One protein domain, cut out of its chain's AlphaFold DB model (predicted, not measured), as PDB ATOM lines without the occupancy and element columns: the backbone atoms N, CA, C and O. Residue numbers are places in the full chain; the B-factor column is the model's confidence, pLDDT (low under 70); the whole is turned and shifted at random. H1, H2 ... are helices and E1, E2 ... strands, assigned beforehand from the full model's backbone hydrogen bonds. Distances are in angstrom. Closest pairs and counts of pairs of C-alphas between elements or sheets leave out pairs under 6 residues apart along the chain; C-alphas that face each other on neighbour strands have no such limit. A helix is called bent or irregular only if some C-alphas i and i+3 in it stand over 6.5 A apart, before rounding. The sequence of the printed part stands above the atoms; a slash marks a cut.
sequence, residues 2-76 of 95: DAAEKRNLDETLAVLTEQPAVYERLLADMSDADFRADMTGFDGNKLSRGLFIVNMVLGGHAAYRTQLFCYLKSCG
ATOM      1  N   ASP A   2     -41.860  56.927  37.055       60.19
ATOM      2  CA  ASP A   2     -42.392  57.426  35.772       60.19
ATOM      3  C   ASP A   2     -42.567  56.407  34.640       60.19
ATOM      4  O   ASP A   2     -43.528  56.485  33.886       60.19
ATOM      5  N   ALA A   3     -41.631  55.471  34.465       64.06
ATOM      6  CA  ALA A   3     -41.700  54.527  33.352       64.06
ATOM      7  C   ALA A   3     -42.758  53.433  33.557       64.06
ATOM      8  O   ALA A   3     -43.217  52.867  32.573       64.06
ATOM      9  N   ALA A   4     -43.102  53.078  34.799       66.12
ATOM     10  CA  ALA A   4     -44.154  52.098  35.085       66.12
ATOM     11  C   ALA A   4     -45.540  52.757  35.052       66.12
ATOM     12  O   ALA A   4     -46.474  52.178  34.519       66.12
ATOM     13  N   GLU A   5     -45.644  53.997  35.536       76.50
ATOM     14  CA  GLU A   5     -46.893  54.774  35.557       76.50
ATOM     15  C   GLU A   5     -47.406  55.154  34.160       76.50
ATOM     16  O   GLU A   5     -48.593  55.408  33.987       76.50
ATOM     17  N   LYS A   6     -46.519  55.187  33.159       88.69
ATOM     18  CA  LYS A   6     -46.861  55.520  31.768       88.69
ATOM     19  C   LYS A   6     -47.261  54.314  30.919       88.69
ATOM     20  O   LYS A   6     -47.728  54.523  29.806       88.69
ATOM     21  N   ARG A   7     -47.038  53.087  31.403       89.56
ATOM     22  CA  ARG A   7     -47.313  51.868  30.635       89.56
ATOM     23  C   ARG A   7     -48.760  51.431  30.799       89.56
ATOM     24  O   ARG A   7     -49.280  51.393  31.912       89.56
ATOM     25  N   ASN A   8     -49.389  51.046  29.694       93.56
ATOM     26  CA  ASN A   8     -50.657  50.323  29.732       93.56
ATOM     27  C   ASN A   8     -50.434  48.826  30.052       93.56
ATOM     28  O   ASN A   8     -49.305  48.379  30.293       93.56
ATOM     29  N   LEU A   9     -51.519  48.048  30.100       89.88
ATOM     30  CA  LEU A   9     -51.454  46.622  30.427       89.88
ATOM     31  C   LEU A   9     -50.630  45.827  29.402       89.88
ATOM     32  O   LEU A   9     -49.749  45.072  29.805       89.88
ATOM     33  N   ASP A  10     -50.863  46.032  28.106       93.50
ATOM     34  CA  ASP A  10     -50.175  45.303  27.034       93.50
ATOM     35  C   ASP A  10     -48.671  45.599  27.031       93.50
ATOM     36  O   ASP A  10     -47.842  44.694  26.942       93.50
ATOM     37  N   GLU A  11     -48.298  46.865  27.223       93.38
ATOM     38  CA  GLU A  11     -46.900  47.281  27.353       93.38
ATOM     39  C   GLU A  11     -46.249  46.704  28.615       93.38
ATOM     40  O   GLU A  11     -45.069  46.348  28.613       93.38
ATOM     41  N   THR A  12     -47.005  46.593  29.708       91.38
ATOM     42  CA  THR A  12     -46.525  45.958  30.939       91.38
ATOM     43  C   THR A  12     -46.272  44.470  30.718       91.38
ATOM     44  O   THR A  12     -45.209  43.982  31.105       91.38
ATOM     45  N   LEU A  13     -47.195  43.768  30.057       91.44
ATOM     46  CA  LEU A  13     -47.045  42.355  29.710       91.44
ATOM     47  C   LEU A  13     -45.837  42.131  28.799       91.44
ATOM     48  O   LEU A  13     -45.004  41.285  29.116       91.44
ATOM     49  N   ALA A  14     -45.679  42.941  27.749       92.44
ATOM     50  CA  ALA A  14     -44.532  42.857  26.848       92.44
ATOM     51  C   ALA A  14     -43.201  43.003  27.604       92.44
ATOM     52  O   ALA A  14     -42.289  42.203  27.421       92.44
ATOM     53  N   VAL A  15     -43.098  43.971  28.523       91.75
ATOM     54  CA  VAL A  15     -41.880  44.138  29.331       91.75
ATOM     55  C   VAL A  15     -41.636  42.946  30.258       91.75
ATOM     56  O   VAL A  15     -40.484  42.551  30.427       91.75
ATOM     57  N   LEU A  16     -42.678  42.373  30.868       90.12
ATOM     58  CA  LEU A  16     -42.535  41.186  31.718       90.12
ATOM     59  C   LEU A  16     -42.028  39.976  30.923       90.12
ATOM     60  O   LEU A  16     -41.167  39.252  31.423       90.12
ATOM     61  N   THR A  17     -42.499  39.792  29.688       92.12
ATOM     62  CA  THR A  17     -42.047  38.714  28.793       92.12
ATOM     63  C   THR A  17     -40.559  38.816  28.451       92.12
ATOM     64  O   THR A  17     -39.901  37.789  28.318       92.12
ATOM     65  N   GLU A  18     -40.003  40.028  28.388       94.00
ATOM     66  CA  GLU A  18     -38.580  40.261  28.096       94.00
ATOM     67  C   GLU A  18     -37.652  40.076  29.311       94.00
ATOM     68  O   GLU A  18     -36.432  39.959  29.163       94.00
ATOM     69  N   GLN A  19     -38.190  40.051  30.537       91.50
ATOM     70  CA  GLN A  19     -37.366  40.013  31.751       91.50
ATOM     71  C   GLN A  19     -36.394  38.824  31.834       91.50
ATOM     72  O   GLN A  19     -35.256  39.062  32.242       91.50
ATOM     73  N   PRO A  20     -36.752  37.582  31.445       92.06
ATOM     74  CA  PRO A  20     -35.807  36.467  31.456       92.06
ATOM     75  C   PRO A  20     -34.534  36.749  30.646       92.06
ATOM     76  O   PRO A  20     -33.436  36.574  31.170       92.06
ATOM     77  N   ALA A  21     -34.668  37.280  29.424       95.88
ATOM     78  CA  ALA A  21     -33.530  37.624  28.569       95.88
ATOM     79  C   ALA A  21     -32.707  38.793  29.139       95.88
ATOM     80  O   ALA A  21     -31.483  38.845  28.999       95.88
ATOM     81  N   VAL A  22     -33.365  39.741  29.817       94.38
ATOM     82  CA  VAL A  22     -32.676  40.825  30.531       94.38
ATOM     83  C   VAL A  22     -31.838  40.272  31.683       94.38
ATOM     84  O   VAL A  22     -30.676  40.658  31.807       94.38
ATOM     85  N   TYR A  23     -32.391  39.381  32.510       93.06
ATOM     86  CA  TYR A  23     -31.651  38.780  33.621       93.06
ATOM     87  C   TYR A  23     -30.495  37.914  33.125       93.06
ATOM     88  O   TYR A  23     -29.399  38.032  33.660       93.06
ATOM     89  N   GLU A  24     -30.704  37.119  32.075       95.12
ATOM     90  CA  GLU A  24     -29.636  36.342  31.440       95.12
ATOM     91  C   GLU A  24     -28.479  37.249  31.013       95.12
ATOM     92  O   GLU A  24     -27.347  37.048  31.443       95.12
ATOM     93  N   ARG A  25     -28.768  38.321  30.263       96.88
ATOM     94  CA  ARG A  25     -27.745  39.275  29.818       96.88
ATOM     95  C   ARG A  25     -27.015  39.956  30.977       96.88
ATOM     96  O   ARG A  25     -25.812  40.163  30.890       96.88
ATOM     97  N   LEU A  26     -27.730  40.354  32.031       95.12
ATOM     98  CA  LEU A  26     -27.131  41.059  33.172       95.12
ATOM     99  C   LEU A  26     -26.251  40.152  34.039       95.12
ATOM    100  O   LEU A  26     -25.336  40.646  34.691       95.12
ATOM    101  N   LEU A  27     -26.548  38.853  34.070       94.94
ATOM    102  CA  LEU A  27     -25.849  37.880  34.907       94.94
ATOM    103  C   LEU A  27     -24.802  37.066  34.135       94.94
ATOM    104  O   LEU A  27     -24.014  36.375  34.772       94.94
ATOM    105  N   ALA A  28     -24.773  37.157  32.801       97.00
ATOM    106  CA  ALA A  28     -23.929  36.338  31.926       97.00
ATOM    107  C   ALA A  28     -22.438  36.359  32.299       97.00
ATOM    108  O   ALA A  28     -21.784  35.319  32.268       97.00
ATOM    109  N   ASP A  29     -21.920  37.525  32.690       96.69
ATOM    110  CA  ASP A  29     -20.498  37.715  32.998       96.69
ATOM    111  C   ASP A  29     -20.171  37.564  34.496       96.69
ATOM    112  O   ASP A  29     -19.030  37.781  34.909       96.69
ATOM    113  N   MET A  30     -21.151  37.211  35.339       97.00
ATOM    114  CA  MET A  30     -20.917  37.015  36.771       97.00
ATOM    115  C   MET A  30     -20.352  35.624  37.052       97.00
ATOM    116  O   MET A  30     -20.982  34.604  36.772       97.00
ATOM    117  N   SER A  31     -19.185  35.579  37.691       97.75
ATOM    118  CA  SER A  31     -18.610  34.331  38.186       97.75
ATOM    119  C   SER A  31     -19.228  33.900  39.522       97.75
ATOM    120  O   SER A  31     -19.783  34.702  40.276       97.75
ATOM    121  N   ASP A  32     -19.026  32.637  39.901       97.94
ATOM    122  CA  ASP A  32     -19.342  32.141  41.248       97.94
ATOM    123  C   ASP A  32     -18.692  32.979  42.361       97.94
ATOM    124  O   ASP A  32     -19.271  33.146  43.438       97.94
ATOM    125  N   ALA A  33     -17.486  33.503  42.122       98.38
ATOM    126  CA  ALA A  33     -16.800  34.367  43.075       98.38
ATOM    127  C   ALA A  33     -17.523  35.714  43.224       98.38
ATOM    128  O   ALA A  33     -17.660  36.206  44.345       98.38
ATOM    129  N   ASP A  34     -18.062  36.262  42.131       98.19
ATOM    130  CA  ASP A  34     -18.863  37.487  42.171       98.19
ATOM    131  C   ASP A  34     -20.144  37.288  42.973       98.19
ATOM    132  O   ASP A  34     -20.486  38.138  43.795       98.19
ATOM    133  N   PHE A  35     -20.828  36.154  42.806       97.56
ATOM    134  CA  PHE A  35     -22.021  35.845  43.599       97.56
ATOM    135  C   PHE A  35     -21.718  35.675  45.092       97.56
ATOM    136  O   PHE A  35     -22.566  35.997  45.929       97.56
ATOM    137  N   ARG A  36     -20.523  35.188  45.445       98.19
ATOM    138  CA  ARG A  36     -20.092  35.002  46.842       98.19
ATOM    139  C   ARG A  36     -19.560  36.278  47.491       98.19
ATOM    140  O   ARG A  36     -19.475  36.312  48.714       98.19
ATOM    141  N   ALA A  37     -19.209  37.296  46.709       98.38
ATOM    142  CA  ALA A  37     -18.696  38.551  47.233       98.38
ATOM    143  C   ALA A  37     -19.739  39.279  48.095       98.38
ATOM    144  O   ALA A  37     -20.938  39.267  47.797       98.38
ATOM    145  N   ASP A  38     -19.257  39.951  49.140       98.19
ATOM    146  CA  ASP A  38     -20.083  40.765  50.025       98.19
ATOM    147  C   ASP A  38     -20.619  42.014  49.313       98.19
ATOM    148  O   ASP A  38     -19.973  42.632  48.459       98.19
ATOM    149  N   MET A  39     -21.800  42.432  49.747       97.06
ATOM    150  CA  MET A  39     -22.380  43.742  49.507       97.06
ATOM    151  C   MET A  39     -23.110  44.225  50.762       97.06
ATOM    152  O   MET A  39     -23.349  43.464  51.702       97.06
ATOM    153  N   THR A  40     -23.476  45.500  50.768       97.44
ATOM    154  CA  THR A  40     -24.323  46.089  51.806       97.44
ATOM    155  C   THR A  40     -25.756  46.155  51.294       97.44
ATOM    156  O   THR A  40     -26.008  46.698  50.218       97.44
ATOM    157  N   GLY A  41     -26.683  45.570  52.047       93.50
ATOM    158  CA  GLY A  41     -28.114  45.624  51.779       93.50
ATOM    159  C   GLY A  41     -28.707  46.999  52.076       93.50
ATOM    160  O   GLY A  41     -28.062  47.875  52.652       93.50
ATOM    161  N   PHE A  42     -29.971  47.186  51.702       90.25
ATOM    162  CA  PHE A  42     -30.692  48.439  51.956       90.25
ATOM    163  C   PHE A  42     -30.902  48.732  53.449       90.25
ATOM    164  O   PHE A  42     -31.068  49.885  53.834       90.25
ATOM    165  N   ASP A  43     -30.879  47.696  54.283       92.75
ATOM    166  CA  ASP A  43     -30.963  47.761  55.743       92.75
ATOM    167  C   ASP A  43     -29.603  48.026  56.418       92.75
ATOM    168  O   ASP A  43     -29.517  48.072  57.644       92.75
ATOM    169  N   GLY A  44     -28.533  48.191  55.631       94.81
ATOM    170  CA  GLY A  44     -27.170  48.391  56.116       94.81
ATOM    171  C   GLY A  44     -26.443  47.104  56.519       94.81
ATOM    172  O   GLY A  44     -25.250  47.161  56.825       94.81
ATOM    173  N   ASN A  45     -27.103  45.943  56.483       96.12
ATOM    174  CA  ASN A  45     -26.479  44.666  56.822       96.12
ATOM    175  C   ASN A  45     -25.637  44.125  55.661       96.12
ATOM    176  O   ASN A  45     -25.893  44.402  54.487       96.12
ATOM    177  N   LYS A  46     -24.617  43.325  55.985       97.56
ATOM    178  CA  LYS A  46     -23.823  42.614  54.977       97.56
ATOM    179  C   LYS A  46     -24.521  41.334  54.528       97.56
ATOM    180  O   LYS A  46     -25.036  40.584  55.353       97.56
ATOM    181  N   LEU A  47     -24.466  41.066  53.230       97.56
ATOM    182  CA  LEU A  47     -24.908  39.820  52.607       97.56
ATOM    183  C   LEU A  47     -24.133  39.571  51.311       97.56
ATOM    184  O   LEU A  47     -23.539  40.496  50.762       97.56
ATOM    185  N   SER A  48     -24.164  38.343  50.792       98.25
ATOM    186  CA  SER A  48     -23.576  38.071  49.480       98.25
ATOM    187  C   SER A  48     -24.451  38.624  48.351       98.25
ATOM    188  O   SER A  48     -25.682  38.672  48.463       98.25
ATOM    189  N   ARG A  49     -23.831  38.994  47.227       97.19
ATOM    190  CA  ARG A  49     -24.553  39.446  46.023       97.19
ATOM    191  C   ARG A  49     -25.538  38.393  45.516       97.19
ATOM    192  O   ARG A  49     -26.660  38.727  45.148       97.19
ATOM    193  N   GLY A  50     -25.152  37.118  45.554       96.69
ATOM    194  CA  GLY A  50     -26.024  36.006  45.184       96.69
ATOM    195  C   GLY A  50     -27.264  35.916  46.076       96.69
ATOM    196  O   GLY A  50     -28.377  35.805  45.564       96.69
ATOM    197  N   LEU A  51     -27.098  36.041  47.399       96.44
ATOM    198  CA  LEU A  51     -28.230  36.035  48.330       96.44
ATOM    199  C   LEU A  51     -29.158  37.231  48.098       96.44
ATOM    200  O   LEU A  51     -30.379  37.079  48.133       96.44
ATOM    201  N   PHE A  52     -28.591  38.406  47.814       95.50
ATOM    202  CA  PHE A  52     -29.370  39.587  47.456       95.50
ATOM    203  C   PHE A  52     -30.229  39.341  46.208       95.50
ATOM    204  O   PHE A  52     -31.430  39.597  46.245       95.50
ATOM    205  N   ILE A  53     -29.651  38.795  45.132       94.50
ATOM    206  CA  ILE A  53     -30.377  38.514  43.881       94.50
ATOM    207  C   ILE A  53     -31.497  37.495  44.113       94.50
ATOM    208  O   ILE A  53     -32.631  37.726  43.693       94.50
ATOM    209  N   VAL A  54     -31.222  36.401  44.830       94.56
ATOM    210  CA  VAL A  54     -32.241  35.387  45.144       94.56
ATOM    211  C   VAL A  54     -33.396  36.000  45.936       94.56
ATOM    212  O   VAL A  54     -34.553  35.841  45.550       94.56
ATOM    213  N   ASN A  55     -33.110  36.738  47.007       94.19
ATOM    214  CA  ASN A  55     -34.160  37.282  47.867       94.19
ATOM    215  C   ASN A  55     -34.949  38.406  47.182       94.19
ATOM    216  O   ASN A  55     -36.179  38.406  47.222       94.19
ATOM    217  N   MET A  56     -34.259  39.349  46.537       91.50
ATOM    218  CA  MET A  56     -34.895  40.544  45.982       91.50
ATOM    219  C   MET A  56     -35.550  40.297  44.628       91.50
ATOM    220  O   MET A  56     -36.614  40.855  44.370       91.50
ATOM    221  N   VAL A  57     -34.952  39.466  43.770       90.38
ATOM    222  CA  VAL A  57     -35.488  39.207  42.427       90.38
ATOM    223  C   VAL A  57     -36.445  38.019  42.462       90.38
ATOM    224  O   VAL A  57     -37.628  38.186  42.175       90.38
ATOM    225  N   LEU A  58     -35.980  36.832  42.868       89.88
ATOM    226  CA  LEU A  58     -36.821  35.627  42.853       89.88
ATOM    227  C   LEU A  58     -37.856  35.642  43.985       89.88
ATOM    228  O   LEU A  58     -39.046  35.425  43.742       89.88
ATOM    229  N   GLY A  59     -37.418  35.943  45.211       93.81
ATOM    230  CA  GLY A  59     -38.301  36.067  46.372       93.81
ATOM    231  C   GLY A  59     -39.306  37.207  46.205       93.81
ATOM    232  O   GLY A  59     -40.505  37.005  46.402       93.81
ATOM    233  N   GLY A  60     -38.838  38.371  45.745       92.94
ATOM    234  CA  GLY A  60     -39.691  39.508  45.401       92.94
ATOM    235  C   GLY A  60     -40.744  39.153  44.350       92.94
ATOM    236  O   GLY A  60     -41.931  39.393  44.571       92.94
ATOM    237  N   HIS A  61     -40.350  38.511  43.245       91.06
ATOM    238  CA  HIS A  61     -41.291  38.074  42.210       91.06
ATOM    239  C   HIS A  61     -42.382  37.149  42.772       91.06
ATOM    240  O   HIS A  61     -43.571  37.381  42.540       91.06
ATOM    241  N   ALA A  62     -42.004  36.136  43.559       91.31
ATOM    242  CA  ALA A  62     -42.962  35.223  44.178       91.31
ATOM    243  C   ALA A  62     -43.914  35.943  45.154       91.31
ATOM    244  O   ALA A  62     -45.122  35.678  45.153       91.31
ATOM    245  N   ALA A  63     -43.395  36.882  45.950       94.62
ATOM    246  CA  ALA A  63     -44.186  37.666  46.894       94.62
ATOM    247  C   ALA A  63     -45.218  38.553  46.177       94.62
ATOM    248  O   ALA A  63     -46.407  38.485  46.492       94.62
ATOM    249  N   TYR A  64     -44.801  39.330  45.174       93.06
ATOM    250  CA  TYR A  64     -45.711  40.219  44.444       93.06
ATOM    251  C   TYR A  64     -46.714  39.455  43.572       93.06
ATOM    252  O   TYR A  64     -47.881  39.844  43.508       93.06
ATOM    253  N   ARG A  65     -46.325  38.315  42.981       91.81
ATOM    254  CA  ARG A  65     -47.272  37.421  42.289       91.81
ATOM    255  C   ARG A  65     -48.346  36.891  43.240       91.81
ATOM    256  O   ARG A  65     -49.515  36.816  42.870       91.81
ATOM    257  N   THR A  66     -47.964  36.562  44.474       94.06
ATOM    258  CA  THR A  66     -48.909  36.129  45.516       94.06
ATOM    259  C   THR A  66     -49.874  37.245  45.902       94.06
ATOM    260  O   THR A  66     -51.073  37.002  46.003       94.06
ATOM    261  N   GLN A  67     -49.382  38.476  46.065       95.62
ATOM    262  CA  GLN A  67     -50.239  39.633  46.345       95.62
ATOM    263  C   GLN A  67     -51.260  39.857  45.221       95.62
ATOM    264  O   GLN A  67     -52.454  39.961  45.500       95.62
ATOM    265  N   LEU A  68     -50.818  39.840  43.957       92.31
ATOM    266  CA  LEU A  68     -51.702  39.977  42.798       92.31
ATOM    267  C   LEU A  68     -52.763  38.869  42.747       92.31
ATOM    268  O   LEU A  68     -53.938  39.157  42.539       92.31
ATOM    269  N   PHE A  69     -52.377  37.615  42.997       92.81
ATOM    270  CA  PHE A  69     -53.317  36.496  43.083       92.81
ATOM    271  C   PHE A  69     -54.405  36.737  44.140       92.81
ATOM    272  O   PHE A  69     -55.590  36.563  43.855       92.81
ATOM    273  N   CYS A  70     -54.023  37.174  45.344       94.00
ATOM    274  CA  CYS A  70     -54.977  37.486  46.408       94.00
ATOM    275  C   CYS A  70     -55.929  38.621  46.007       94.00
ATOM    276  O   CYS A  70     -57.131  38.523  46.258       94.00
ATOM    277  N   TYR A  71     -55.417  39.664  45.347       95.56
ATOM    278  CA  TYR A  71     -56.245  40.760  44.847       95.56
ATOM    279  C   TYR A  71     -57.248  40.285  43.797       95.56
ATOM    280  O   TYR A  71     -58.440  40.546  43.948       95.56
ATOM    281  N   LEU A  72     -56.816  39.506  42.803       92.38
ATOM    282  CA  LEU A  72     -57.716  38.965  41.783       92.38
ATOM    283  C   LEU A  72     -58.831  38.110  42.401       92.38
ATOM    284  O   LEU A  72     -59.999  38.276  42.049       92.38
ATOM    285  N   LYS A  73     -58.509  37.261  43.387       91.75
ATOM    286  CA  LYS A  73     -59.530  36.503  44.125       91.75
ATOM    287  C   LYS A  73     -60.514  37.410  44.860       91.75
ATOM    288  O   LYS A  73     -61.712  37.160  44.804       91.75
ATOM    289  N   SER A  74     -60.030  38.468  45.512       95.12
ATOM    290  CA  SER A  74     -60.900  39.433  46.201       95.12
ATOM    291  C   SER A  74     -61.824  40.205  45.250       95.12
ATOM    292  O   SER A  74     -62.908  40.612  45.651       95.12
ATOM    293  N   CYS A  75     -61.435  40.342  43.978       96.12
ATOM    294  CA  CYS A  75     -62.254  40.925  42.915       96.12
ATOM    295  C   CYS A  75     -63.254  39.934  42.283       96.12
ATOM    296  O   CYS A  75     -63.900  40.280  41.299       96.12
ATOM    297  N   GLY A  76     -63.391  38.714  42.821       94.12
ATOM    298  CA  GLY A  76     -64.365  37.720  42.359       94.12
ATOM    299  C   GLY A  76     -63.826  36.686  41.366       94.12
ATOM    300  O   GLY A  76     -64.608  35.900  40.837       94.12
TER     301      GLY A  76
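AT A GLANCE: This is residues 2 to 76 of the 95 residues of an uncharacterized protein of Acidobacteria bacterium (UniProt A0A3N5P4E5). The small hairpin of E1 and E2, together with the short helix H3, makes the closed end of an open U, whose two arms are the bent helix H2 and the long, single helix H4. The arms run back along the same long axis with an empty gap between them; H1 sits at the far end of H2, and residues 58 to 76, most of them in H4, stick out. The printed part has 75 residues, with four named helices and two named strands in the order H1, H2, H3, E1, E2, H4. The two strands form an antiparallel sheet, and the class is mostly helix. The whole is loose, with a radius of gyration of the C-alphas of 15.8 A, and elongated, with spans of 46 by 25 by 22 A.

IN THESE COORDINATES: E1 holds residues 38 to 40 and E2 residues 46 to 48. H4, residues 49 to 74, is 36.3 A long, from C-alpha 49 at (-24.553, 39.446, 46.023) to C-alpha 74 at (-60.900, 39.433, 46.201). H3 holds residues 32 to 36. H2, residues 9 to 27, was assigned as one helix by its hydrogen bonds, but it is bent: C-alphas 17 and 20 are 7.1 A apart. Its arms are H2a, residues 9 to 17, 12.4 A long, and H2b, residues 20 to 27, 10.6 A long. H1, residues 2 to 5, begins at C-alpha 2 at (-42.392, 57.426, 35.772).

HOW THE PARTS SIT: E1 and E2 are antiparallel neighbours and a hairpin, with 134 degrees between their directions. N 39 and O 47 are within hydrogen-bond range at 2.8 A, and N 47 and O 39 at 3.1 A. The closest C-alphas of E1 and H4 are those of Met 39 and Arg 49, 5.9 A apart. H3 touches H4 at residues 49 to 51 alone; the closest C-alphas, of Phe 35 and Gly 50, are 4.3 A apart. H2b is apart from H3 and from H4, and H2a is apart from H4. H2a and H2b stand at a steep tilt of 49 degrees. H1 and H2a are close but not clearly touching, with the closest C-alphas, of Ala 4 and Thr 12, 7.8 A apart. Every O i to N i+4 pair is within hydrogen-bond range in H2a, H2b and H3, and 21 of 22 are in H4; H1 is too short for such a pair.

THE WHOLE: The two C-alphas farthest apart, of Ala 33 and Gly 76, are 47.7 A apart. The printed part has no cut, and the five links between its named elements are tight. Residues 16 to 22, which belong to H2, and residues 58 to 76, of which 58 to 74 belong to H4, stand free. The mean pLDDT of the printed part is 92.8, and residues 2 to 4 are under 70.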